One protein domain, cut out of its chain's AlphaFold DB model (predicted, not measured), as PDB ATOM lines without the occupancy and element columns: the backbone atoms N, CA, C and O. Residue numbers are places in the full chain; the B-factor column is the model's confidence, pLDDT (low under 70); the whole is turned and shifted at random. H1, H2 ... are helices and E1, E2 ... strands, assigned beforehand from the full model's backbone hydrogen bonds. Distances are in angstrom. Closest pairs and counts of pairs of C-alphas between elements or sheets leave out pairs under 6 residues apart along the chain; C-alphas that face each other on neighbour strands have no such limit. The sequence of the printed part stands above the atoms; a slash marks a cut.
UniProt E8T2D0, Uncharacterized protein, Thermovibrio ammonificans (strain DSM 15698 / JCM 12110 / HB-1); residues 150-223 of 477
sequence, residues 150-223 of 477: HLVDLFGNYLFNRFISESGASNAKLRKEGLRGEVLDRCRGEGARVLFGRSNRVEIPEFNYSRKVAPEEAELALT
ATOM      1  N   HIS A 150     147.733  66.107  10.351       94.69
ATOM      2  CA  HIS A 150     148.009  64.847   9.673       94.69
ATOM      3  C   HIS A 150     149.078  64.039  10.409       94.69
ATOM      4  O   HIS A 150     148.939  62.825  10.531       94.69
ATOM      5  N   LEU A 151     150.107  64.709  10.941       96.88
ATOM      6  CA  LEU A 151     151.170  64.070  11.720       96.88
ATOM      7  C   LEU A 151     150.624  63.500  13.035       96.88
ATOM      8  O   LEU A 151     150.872  62.336  13.350       96.88
ATOM      9  N   VAL A 152     149.819  64.284  13.761       96.12
ATOM     10  CA  VAL A 152     149.165  63.838  15.003       96.12
ATOM     11  C   VAL A 152     148.175  62.706  14.731       96.12
ATOM     12  O   VAL A 152     148.149  61.727  15.476       96.12
ATOM     13  N   ASP A 153     147.371  62.803  13.669       95.62
ATOM     14  CA  ASP A 153     146.420  61.750  13.320       95.62
ATOM     15  C   ASP A 153     147.135  60.450  12.943       95.62
ATOM     16  O   ASP A 153     146.797  59.399  13.488       95.62
ATOM     17  N   LEU A 154     148.145  60.504  12.068       97.56
ATOM     18  CA  LEU A 154     148.923  59.329  11.678       97.56
ATOM     19  C   LEU A 154     149.565  58.675  12.904       97.56
ATOM     20  O   LEU A 154     149.368  57.481  13.137       97.56
ATOM     21  N   PHE A 155     150.276  59.457  13.717       98.19
ATOM     22  CA  PHE A 155     150.976  58.935  14.882       98.19
ATOM     23  C   PHE A 155     150.011  58.383  15.939       98.19
ATOM     24  O   PHE A 155     150.219  57.290  16.456       98.19
ATOM     25  N   GLY A 156     148.890  59.063  16.196       97.44
ATOM     26  CA  GLY A 156     147.853  58.575  17.108       97.44
ATOM     27  C   GLY A 156     147.204  57.265  16.646       97.44
ATOM     28  O   GLY A 156     146.946  56.385  17.464       97.44
ATOM     29  N   ASN A 157     146.982  57.087  15.338       97.44
ATOM     30  CA  ASN A 157     146.471  55.821  14.797       97.44
ATOM     31  C   ASN A 157     147.521  54.706  14.864       97.44
ATOM     32  O   ASN A 157     147.174  53.565  15.168       97.44
ATOM     33  N   TYR A 158     148.792  55.034  14.629       97.94
ATOM     34  CA  TYR A 158     149.902  54.113  14.841       97.94
ATOM     35  C   TYR A 158     149.954  53.626  16.294       97.94
ATOM     36  O   TYR A 158     149.958  52.418  16.530       97.94
ATOM     37  N   LEU A 159     149.885  54.543  17.263       97.69
ATOM     38  CA  LEU A 159     149.852  54.218  18.689       97.69
ATOM     39  C   LEU A 159     148.613  53.406  19.076       97.69
ATOM     40  O   LEU A 159     148.717  52.466  19.857       97.69
ATOM     41  N   PHE A 160     147.447  53.713  18.503       96.56
ATOM     42  CA  PHE A 160     146.247  52.897  18.687       96.56
ATOM     43  C   PHE A 160     146.458  51.462  18.186       96.56
ATOM     44  O   PHE A 160     146.145  50.510  18.895       96.56
ATOM     45  N   ASN A 161     147.039  51.284  16.996       96.06
ATOM     46  CA  ASN A 161     147.325  49.956  16.452       96.06
ATOM     47  C   ASN A 161     148.391  49.206  17.273       96.06
ATOM     48  O   ASN A 161     148.271  47.993  17.445       96.06
ATOM     49  N   ARG A 162     149.391  49.912  17.826       95.31
ATOM     50  CA  ARG A 162     150.343  49.352  18.802       95.31
ATOM     51  C   ARG A 162     149.632  48.872  20.059       95.31
ATOM     52  O   ARG A 162     149.795  47.714  20.419       95.31
ATOM     53  N   PHE A 163     148.805  49.720  20.667       95.50
ATOM     54  CA  PHE A 163     148.027  49.376  21.854       95.50
ATOM     55  C   PHE A 163     147.185  48.114  21.637       95.50
ATOM     56  O   PHE A 163     147.258  47.194  22.447       95.50
ATOM     57  N   ILE A 164     146.424  48.042  20.539       93.75
ATOM     58  CA  ILE A 164     145.591  46.875  20.203       93.75
ATOM     59  C   ILE A 164     146.430  45.597  20.147       93.75
ATOM     60  O   ILE A 164     146.057  44.592  20.749       93.75
ATOM     61  N   SER A 165     147.568  45.650  19.455       91.38
ATOM     62  CA  SER A 165     148.441  44.490  19.269       91.38
ATOM     63  C   SER A 165     149.123  44.058  20.573       91.38
ATOM     64  O   SER A 165     149.109  42.886  20.922       91.38
ATOM     65  N   GLU A 166     149.661  45.004  21.344       93.19
ATOM     66  CA  GLU A 166     150.422  44.712  22.566       93.19
ATOM     67  C   GLU A 166     149.542  44.329  23.763       93.19
ATOM     68  O   GLU A 166     149.948  43.519  24.591       93.19
ATOM     69  N   SER A 167     148.344  44.910  23.879       91.94
ATOM     70  CA  SER A 167     147.406  44.603  24.971       91.94
ATOM     71  C   SER A 167     146.533  43.376  24.693       91.94
ATOM     72  O   SER A 167     145.832  42.907  25.589       91.94
ATOM     73  N   GLY A 168     146.518  42.882  23.450       88.81
ATOM     74  CA  GLY A 168     145.584  41.848  23.004       88.81
ATOM     75  C   GLY A 168     144.121  42.313  22.970       88.81
ATOM     76  O   GLY A 168     143.209  41.486  22.893       88.81
ATOM     77  N   ALA A 169     143.863  43.624  23.045       88.19
ATOM     78  CA  ALA A 169     142.515  44.167  22.976       88.19
ATOM     79  C   ALA A 169     141.890  43.911  21.596       88.19
ATOM     80  O   ALA A 169     142.507  44.103  20.553       88.19
ATOM     81  N   SER A 170     140.613  43.526  21.561       86.12
ATOM     82  CA  SER A 170     139.906  43.338  20.292       86.12
ATOM     83  C   SER A 170     139.324  44.659  19.792       86.12
ATOM     84  O   SER A 170     138.402  45.215  20.389       86.12
ATOM     85  N   ASN A 171     139.788  45.127  18.631       86.31
ATOM     86  CA  ASN A 171     139.222  46.300  17.956       86.31
ATOM     87  C   ASN A 171     137.717  46.125  17.660       86.31
ATOM     88  O   ASN A 171     136.946  47.077  17.753       86.31
ATOM     89  N   ALA A 172     137.270  44.901  17.349       87.06
ATOM     90  CA  ALA A 172     135.852  44.599  17.149       87.06
ATOM     91  C   ALA A 172     135.043  44.751  18.449       87.06
ATOM     92  O   ALA A 172     133.953  45.324  18.425       87.06
ATOM     93  N   LYS A 173     135.599  44.302  19.582       89.38
ATOM     94  CA  LYS A 173     134.983  44.464  20.906       89.38
ATOM     95  C   LYS A 173     134.869  45.941  21.291       89.38
ATOM     96  O   LYS A 173     133.769  46.393  21.586       89.38
ATOM     97  N   LEU A 174     135.949  46.714  21.148       91.00
ATOM     98  CA  LEU A 174     135.943  48.158  21.424       91.00
ATOM     99  C   LEU A 174     134.926  48.926  20.571       91.00
ATOM    100  O   LEU A 174     134.371  49.924  21.018       91.00
ATOM    101  N   ARG A 175     134.673  48.488  19.329       89.06
ATOM    102  CA  ARG A 175     133.604  49.067  18.495       89.06
ATOM    103  C   ARG A 175     132.224  48.730  19.035       89.06
ATOM    104  O   ARG A 175     131.387  49.619  19.111       89.06
ATOM    105  N   LYS A 176     131.996  47.463  19.389       91.56
ATOM    106  CA  LYS A 176     130.714  46.995  19.930       91.56
ATOM    107  C   LYS A 176     130.362  47.703  21.243       91.56
ATOM    108  O   LYS A 176     129.194  47.964  21.488       91.56
ATOM    109  N   GLU A 177     131.370  48.030  22.045       91.69
ATOM    110  CA  GLU A 177     131.236  48.721  23.332       91.69
ATOM    111  C   GLU A 177     131.257  50.255  23.210       91.69
ATOM    112  O   GLU A 177     131.164  50.946  24.215       91.69
ATOM    113  N   GLY A 178     131.415  50.813  22.004       89.88
ATOM    114  CA  GLY A 178     131.512  52.265  21.790       89.88
ATOM    115  C   GLY A 178     132.851  52.904  22.201       89.88
ATOM    116  O   GLY A 178     133.148  54.015  21.772       89.88
ATOM    117  N   LEU A 179     133.717  52.186  22.920       91.50
ATOM    118  CA  LEU A 179     134.986  52.688  23.472       91.50
ATOM    119  C   LEU A 179     136.080  52.964  22.429       91.50
ATOM    120  O   LEU A 179     137.057  53.654  22.712       91.50
ATOM    121  N   ARG A 180     135.959  52.436  21.202       92.00
ATOM    122  CA  ARG A 180     137.006  52.602  20.175       92.00
ATOM    123  C   ARG A 180     137.353  54.073  19.924       92.00
ATOM    124  O   ARG A 180     138.527  54.384  19.730       92.00
ATOM    125  N   GLY A 181     136.341  54.937  19.826       89.00
ATOM    126  CA  GLY A 181     136.538  56.362  19.547       89.00
ATOM    127  C   GLY A 181     137.339  57.040  20.654       89.00
ATOM    128  O   GLY A 181     138.353  57.670  20.372       89.00
ATOM    129  N   GLU A 182     136.943  56.799  21.902       90.62
ATOM    130  CA  GLU A 182     137.580  57.351  23.101       90.62
ATOM    131  C   GLU A 182     139.045  56.926  23.223       90.62
ATOM    132  O   GLU A 182     139.924  57.759  23.446       90.62
ATOM    133  N   VAL A 183     139.332  55.637  23.011       93.56
ATOM    134  CA  VAL A 183     140.701  55.110  23.068       93.56
ATOM    135  C   VAL A 183     141.558  55.683  21.936       93.56
ATOM    136  O   VAL A 183     142.700  56.077  22.163       93.56
ATOM    137  N   LEU A 184     141.021  55.777  20.715       93.50
ATOM    138  CA  LEU A 184     141.739  56.378  19.589       93.50
ATOM    139  C   LEU A 184     142.040  57.863  19.834       93.50
ATOM    140  O   LEU A 184     143.151  58.316  19.555       93.50
ATOM    141  N   ASP A 185     141.077  58.617  20.353       90.75
ATOM    142  CA  ASP A 185     141.268  60.035  20.655       90.75
ATOM    143  C   ASP A 185     142.256  60.238  21.807       90.75
ATOM    144  O   ASP A 185     143.080  61.153  21.743       90.75
ATOM    145  N   ARG A 186     142.289  59.326  22.786       93.75
ATOM    146  CA  ARG A 186     143.350  59.291  23.796       93.75
ATOM    147  C   ARG A 186     144.723  59.037  23.182       93.75
ATOM    148  O   ARG A 186     145.647  59.797  23.457       93.75
ATOM    149  N   CYS A 187     144.861  58.047  22.298       96.19
ATOM    150  CA  CYS A 187     146.123  57.792  21.595       96.19
ATOM    151  C   CYS A 187     146.575  58.991  20.748       96.19
ATOM    152  O   CYS A 187     147.768  59.266  20.669       96.19
ATOM    153  N   ARG A 188     145.645  59.736  20.136       95.06
ATOM    154  CA  ARG A 188     145.955  61.000  19.445       95.06
ATOM    155  C   ARG A 188     146.405  62.090  20.417       95.06
ATOM    156  O   ARG A 188     147.354  62.804  20.108       95.06
ATOM    157  N   GLY A 189     145.755  62.212  21.575       93.56
ATOM    158  CA  GLY A 189     146.130  63.154  22.631       93.56
ATOM    159  C   GLY A 189     147.536  62.891  23.171       93.56
ATOM    160  O   GLY A 189     148.380  63.786  23.152       93.56
ATOM    161  N   GLU A 190     147.820  61.650  23.568       96.25
ATOM    162  CA  GLU A 190     149.152  61.225  24.014       96.25
ATOM    163  C   GLU A 190     150.185  61.326  22.885       96.25
ATOM    164  O   GLU A 190     151.283  61.846  23.086       96.25
ATOM    165  N   GLY A 191     149.812  60.937  21.663       96.75
ATOM    166  CA  GLY A 191     150.645  61.100  20.476       96.75
ATOM    167  C   GLY A 191     151.047  62.553  20.243       96.75
ATOM    168  O   GLY A 191     152.224  62.835  20.038       96.75
ATOM    169  N   ALA A 192     150.113  63.501  20.361       95.56
ATOM    170  CA  ALA A 192     150.432  64.922  20.299       95.56
ATOM    171  C   ALA A 192     151.423  65.321  21.403       95.56
ATOM    172  O   ALA A 192     152.421  65.976  21.115       95.56
ATOM    173  N   ARG A 193     151.212  64.895  22.657       96.44
ATOM    174  CA  ARG A 193     152.149  65.194  23.758       96.44
ATOM    175  C   ARG A 193     153.562  64.705  23.454       96.44
ATOM    176  O   ARG A 193     154.507  65.437  23.734       96.44
ATOM    177  N   VAL A 194     153.696  63.517  22.864       97.25
ATOM    178  CA  VAL A 194     154.988  62.970  22.434       97.25
ATOM    179  C   VAL A 194     155.600  63.802  21.309       97.25
ATOM    180  O   VAL A 194     156.736  64.250  21.434       97.25
ATOM    181  N   LEU A 195     154.842  64.082  20.246       97.00
ATOM    182  CA  LEU A 195     155.327  64.851  19.095       97.00
ATOM    183  C   LEU A 195     155.761  66.281  19.457       97.00
ATOM    184  O   LEU A 195     156.682  66.805  18.832       97.00
ATOM    185  N   PHE A 196     155.131  66.891  20.466       94.50
ATOM    186  CA  PHE A 196     155.482  68.212  21.003       94.50
ATOM    187  C   PHE A 196     156.506  68.169  22.150       94.50
ATOM    188  O   PHE A 196     156.696  69.180  22.822       94.50
ATOM    189  N   GLY A 197     157.131  67.018  22.427       94.19
ATOM    190  CA  GLY A 197     158.177  66.889  23.451       94.19
ATOM    191  C   GLY A 197     157.695  67.061  24.898       94.19
ATOM    192  O   GLY A 197     158.504  67.259  25.799       94.19
ATOM    193  N   ARG A 198     156.382  66.989  25.146       95.44
ATOM    194  CA  ARG A 198     155.766  67.138  26.481       95.44
ATOM    195  C   ARG A 198     155.680  65.824  27.256       95.44
ATOM    196  O   ARG A 198     155.328  65.823  28.433       95.44
ATOM    197  N   SER A 199     155.899  64.702  26.581       96.19
ATOM    198  CA  SER A 199     155.907  63.354  27.146       96.19
ATOM    199  C   SER A 199     156.771  62.452  26.266       96.19
ATOM    200  O   SER A 199     156.994  62.743  25.098       96.19
ATOM    201  N   ASN A 200     157.225  61.331  26.809       95.69
ATOM    202  CA  ASN A 200     157.763  60.209  26.034       95.69
ATOM    203  C   ASN A 200     157.027  58.902  26.359       95.69
ATOM    204  O   ASN A 200     157.542  57.816  26.095       95.69
ATOM    205  N   ARG A 201     155.846  58.998  26.977       95.75
ATOM    206  CA  ARG A 201     155.005  57.867  27.363       95.75
ATOM    207  C   ARG A 201     153.606  58.014  26.787       95.75
ATOM    208  O   ARG A 201     153.136  59.133  26.597       95.75
ATOM    209  N   VAL A 202     152.974  56.873  26.547       96.31
ATOM    210  CA  VAL A 202     151.567  56.734  26.168       96.31
ATOM    211  C   VAL A 202     150.886  55.906  27.242       96.31
ATOM    212  O   VAL A 202     151.360  54.813  27.566       96.31
ATOM    213  N   GLU A 203     149.792  56.429  27.791       95.06
ATOM    214  CA  GLU A 203     149.093  55.827  28.923       95.06
ATOM    215  C   GLU A 203     147.601  55.691  28.633       95.06
ATOM    216  O   GLU A 203     146.929  56.633  28.208       95.06
ATOM    217  N   ILE A 204     147.078  54.490  28.874       94.69
ATOM    218  CA  ILE A 204     145.654  54.165  28.786       94.69
ATOM    219  C   ILE A 204     145.297  53.415  30.080       94.69
ATOM    220  O   ILE A 204     145.305  52.179  30.106       94.69
ATOM    221  N   PRO A 205     145.066  54.153  31.187       91.31
ATOM    222  CA  PRO A 205     144.843  53.594  32.519       91.31
ATOM    223  C   PRO A 205     143.711  52.571  32.585       91.31
ATOM    224  O   PRO A 205     143.840  51.573  33.284       91.31
ATOM    225  N   GLU A 206     142.642  52.756  31.806       90.38
ATOM    226  CA  GLU A 206     141.481  51.855  31.775       90.38
ATOM    227  C   GLU A 206     141.852  50.436  31.316       90.38
ATOM    228  O   GLU A 206     141.150  49.476  31.618       90.38
ATOM    229  N   PHE A 207     142.975  50.301  30.605       92.12
ATOM    230  CA  PHE A 207     143.511  49.033  30.116       92.12
ATOM    231  C   PHE A 207     144.827  48.649  30.806       92.12
ATOM    232  O   PHE A 207     145.505  47.733  30.344       92.12
ATOM    233  N   ASN A 208     145.213  49.344  31.887       93.44
ATOM    234  CA  ASN A 208     146.511  49.195  32.557       93.44
ATOM    235  C   ASN A 208     147.700  49.248  31.580       93.44
ATOM    236  O   ASN A 208     148.715  48.574  31.766       93.44
ATOM    237  N   TYR A 209     147.570  50.035  30.512       96.12
ATOM    238  CA  TYR A 209     148.573  50.127  29.463       96.12
ATOM    239  C   TYR A 209     149.436  51.369  29.673       96.12
ATOM    240  O   TYR A 209     148.928  52.488  29.744       96.12
ATOM    241  N   SER A 210     150.752  51.179  29.753       95.88
ATOM    242  CA  SER A 210     151.722  52.269  29.826       95.88
ATOM    243  C   SER A 210     152.988  51.872  29.080       95.88
ATOM    244  O   SER A 210     153.607  50.848  29.380       95.88
ATOM    245  N   ARG A 211     153.382  52.685  28.098       94.56
ATOM    246  CA  ARG A 211     154.514  52.400  27.213       94.56
ATOM    247  C   ARG A 211     155.368  53.636  26.994       94.56
ATOM    248  O   ARG A 211     154.844  54.721  26.767       94.56
ATOM    249  N   LYS A 212     156.689  53.456  26.998       96.19
ATOM    250  CA  LYS A 212     157.643  54.480  26.559       96.19
ATOM    251  C   LYS A 212     157.796  54.432  25.036       96.19
ATOM    252  O   LYS A 212     157.982  53.354  24.481       96.19
ATOM    253  N   VAL A 213     157.762  55.593  24.397       96.75
ATOM    254  CA  VAL A 213     158.016  55.780  22.967       96.75
ATOM    255  C   VAL A 213     159.446  56.285  22.795       96.75
ATOM    256  O   VAL A 213     159.840  57.278  23.412       96.75
ATOM    257  N   ALA A 214     160.237  55.599  21.973       94.81
ATOM    258  CA  ALA A 214     161.572  56.070  21.613       94.81
ATOM    259  C   ALA A 214     161.481  57.195  20.561       94.81
ATOM    260  O   ALA A 214     160.607  57.125  19.698       94.81
ATOM    261  N   PRO A 215     162.384  58.197  20.561       94.94
ATOM    262  CA  PRO A 215     162.393  59.237  19.528       94.94
ATOM    263  C   PRO A 215     162.410  58.659  18.106       94.94
ATOM    264  O   PRO A 215     161.578  59.025  17.286       94.94
ATOM    265  N   GLU A 216     163.259  57.659  17.868       95.19
ATOM    266  CA  GLU A 216     163.359  56.961  16.582       95.19
ATOM    267  C   GLU A 216     162.042  56.299  16.143       95.19
ATOM    268  O   GLU A 216     161.712  56.279  14.961       95.19
ATOM    269  N   GLU A 217     161.241  55.780  17.073       96.81
ATOM    270  CA  GLU A 217     159.932  55.223  16.730       96.81
ATOM    271  C   GLU A 217     158.980  56.311  16.231       96.81
ATOM    272  O   GLU A 217     158.270  56.100  15.249       96.81
ATOM    273  N   ALA A 218     158.973  57.478  16.885       97.00
ATOM    274  CA  ALA A 218     158.170  58.611  16.446       97.00
ATOM    275  C   ALA A 218     158.621  59.101  15.063       97.00
ATOM    276  O   ALA A 218     157.780  59.335  14.198       97.00
ATOM    277  N   GLU A 219     159.932  59.185  14.824       96.00
ATOM    278  CA  GLU A 219     160.503  59.528  13.516       96.00
ATOM    279  C   GLU A 219     160.021  58.561  12.428       96.00
ATOM    280  O   GLU A 219     159.423  58.981  11.432       96.00
ATOM    281  N   LEU A 220     160.194  57.254  12.649       96.69
ATOM    282  CA  LEU A 220     159.794  56.215  11.702       96.69
ATOM    283  C   LEU A 220     158.281  56.179  11.488       96.69
ATOM    284  O   LEU A 220     157.828  56.017  10.355       96.69
ATOM    285  N   ALA A 221     157.483  56.382  12.534       97.62
ATOM    286  CA  ALA A 221     156.029  56.406  12.436       97.62
ATOM    287  C   ALA A 221     155.493  57.592  11.616       97.62
ATOM    288  O   ALA A 221     154.383  57.501  11.094       97.62
ATOM    289  N   LEU A 222     156.266  58.673  11.456       97.88
ATOM    290  CA  LEU A 222     155.903  59.822  10.619       97.88
ATOM    291  C   LEU A 222     156.374  59.715   9.162       97.88
ATOM    292  O   LEU A 222     155.868  60.455   8.312       97.88
ATOM    293  N   THR A 223     157.267  58.770   8.845       96.50
ATOM    294  CA  THR A 223     157.774  58.559   7.474       96.50
ATOM    295  C   THR A 223     156.700  58.368   6.396       96.50
ATOM    296  O   THR A 223     156.952  58.814   5.278       96.50
TER     297      THR A 223
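What this domain is: This is residues 150 to 223 of the 477 residues of an uncharacterized protein of Thermovibrio ammonificans (strain DSM 15698 / JCM 12110 / HB-1) (UniProt E8T2D0). A small hairpin of two strands, E1 and E2, covers one side of two long helices, H1 and H3, that cross steeply as an X. H4 packs on residues 151 to 158 of H1, and the short H2 lies at the opposite end of the domain. The 74 printed residues hold H1, H2, H3, E1, E2 and H4 in chain order, mostly helix, with an antiparallel sheet E1 - E2. The whole is compact, with a radius of gyration of the C-alphas of 11.7 A and spans of 33 by 24 by 18 A.

How they stand to each other: Look first at the hairpin of E1, residues 201 to 204, and E2, residues 209 to 212, where N 202 and O 211 are 2.9 A apart, within hydrogen-bond range. From E1 go to H3, residues 179 to 195: their closest C-alphas, Val 202 and Glu 190, are 5.5 A apart. H3 touches residues 152 to 160 of H1, residues 150 to 167, at a steep tilt of 61 degrees, opposite ways; the closest C-alphas, Gly 156 and Arg 188, are 3.9 A apart. H4, residues 215 to 223, touches H1, closest at C-alphas Ala 221 and Phe 155, 6.2 A. H2, residues 171 to 176, and H3 only just touch, only at the corner, with 3 pairs of C-alphas within 8 A, the closest Leu 174 and Arg 180 at 4.7 A. H2 and H4 are apart. In H1, H2, H3 and H4 every O i to N i+4 pair is within hydrogen-bond range.

Where its parts are: Find C-alpha 150 at (148.009, 64.847, 9.673); from there H1 runs 25.4 A. H3 starts at (134.986, 52.688, 23.472) and runs 24.1 A. H4 runs 12.9 A to C-alpha 223 at (157.774, 58.559, 7.474).

The domain as a whole: The C-alphas farthest apart, Lys 176 and Glu 216, are 34.3 A apart. The printed part has no cut, its links are tight, and no printed residue is under pLDDT 70.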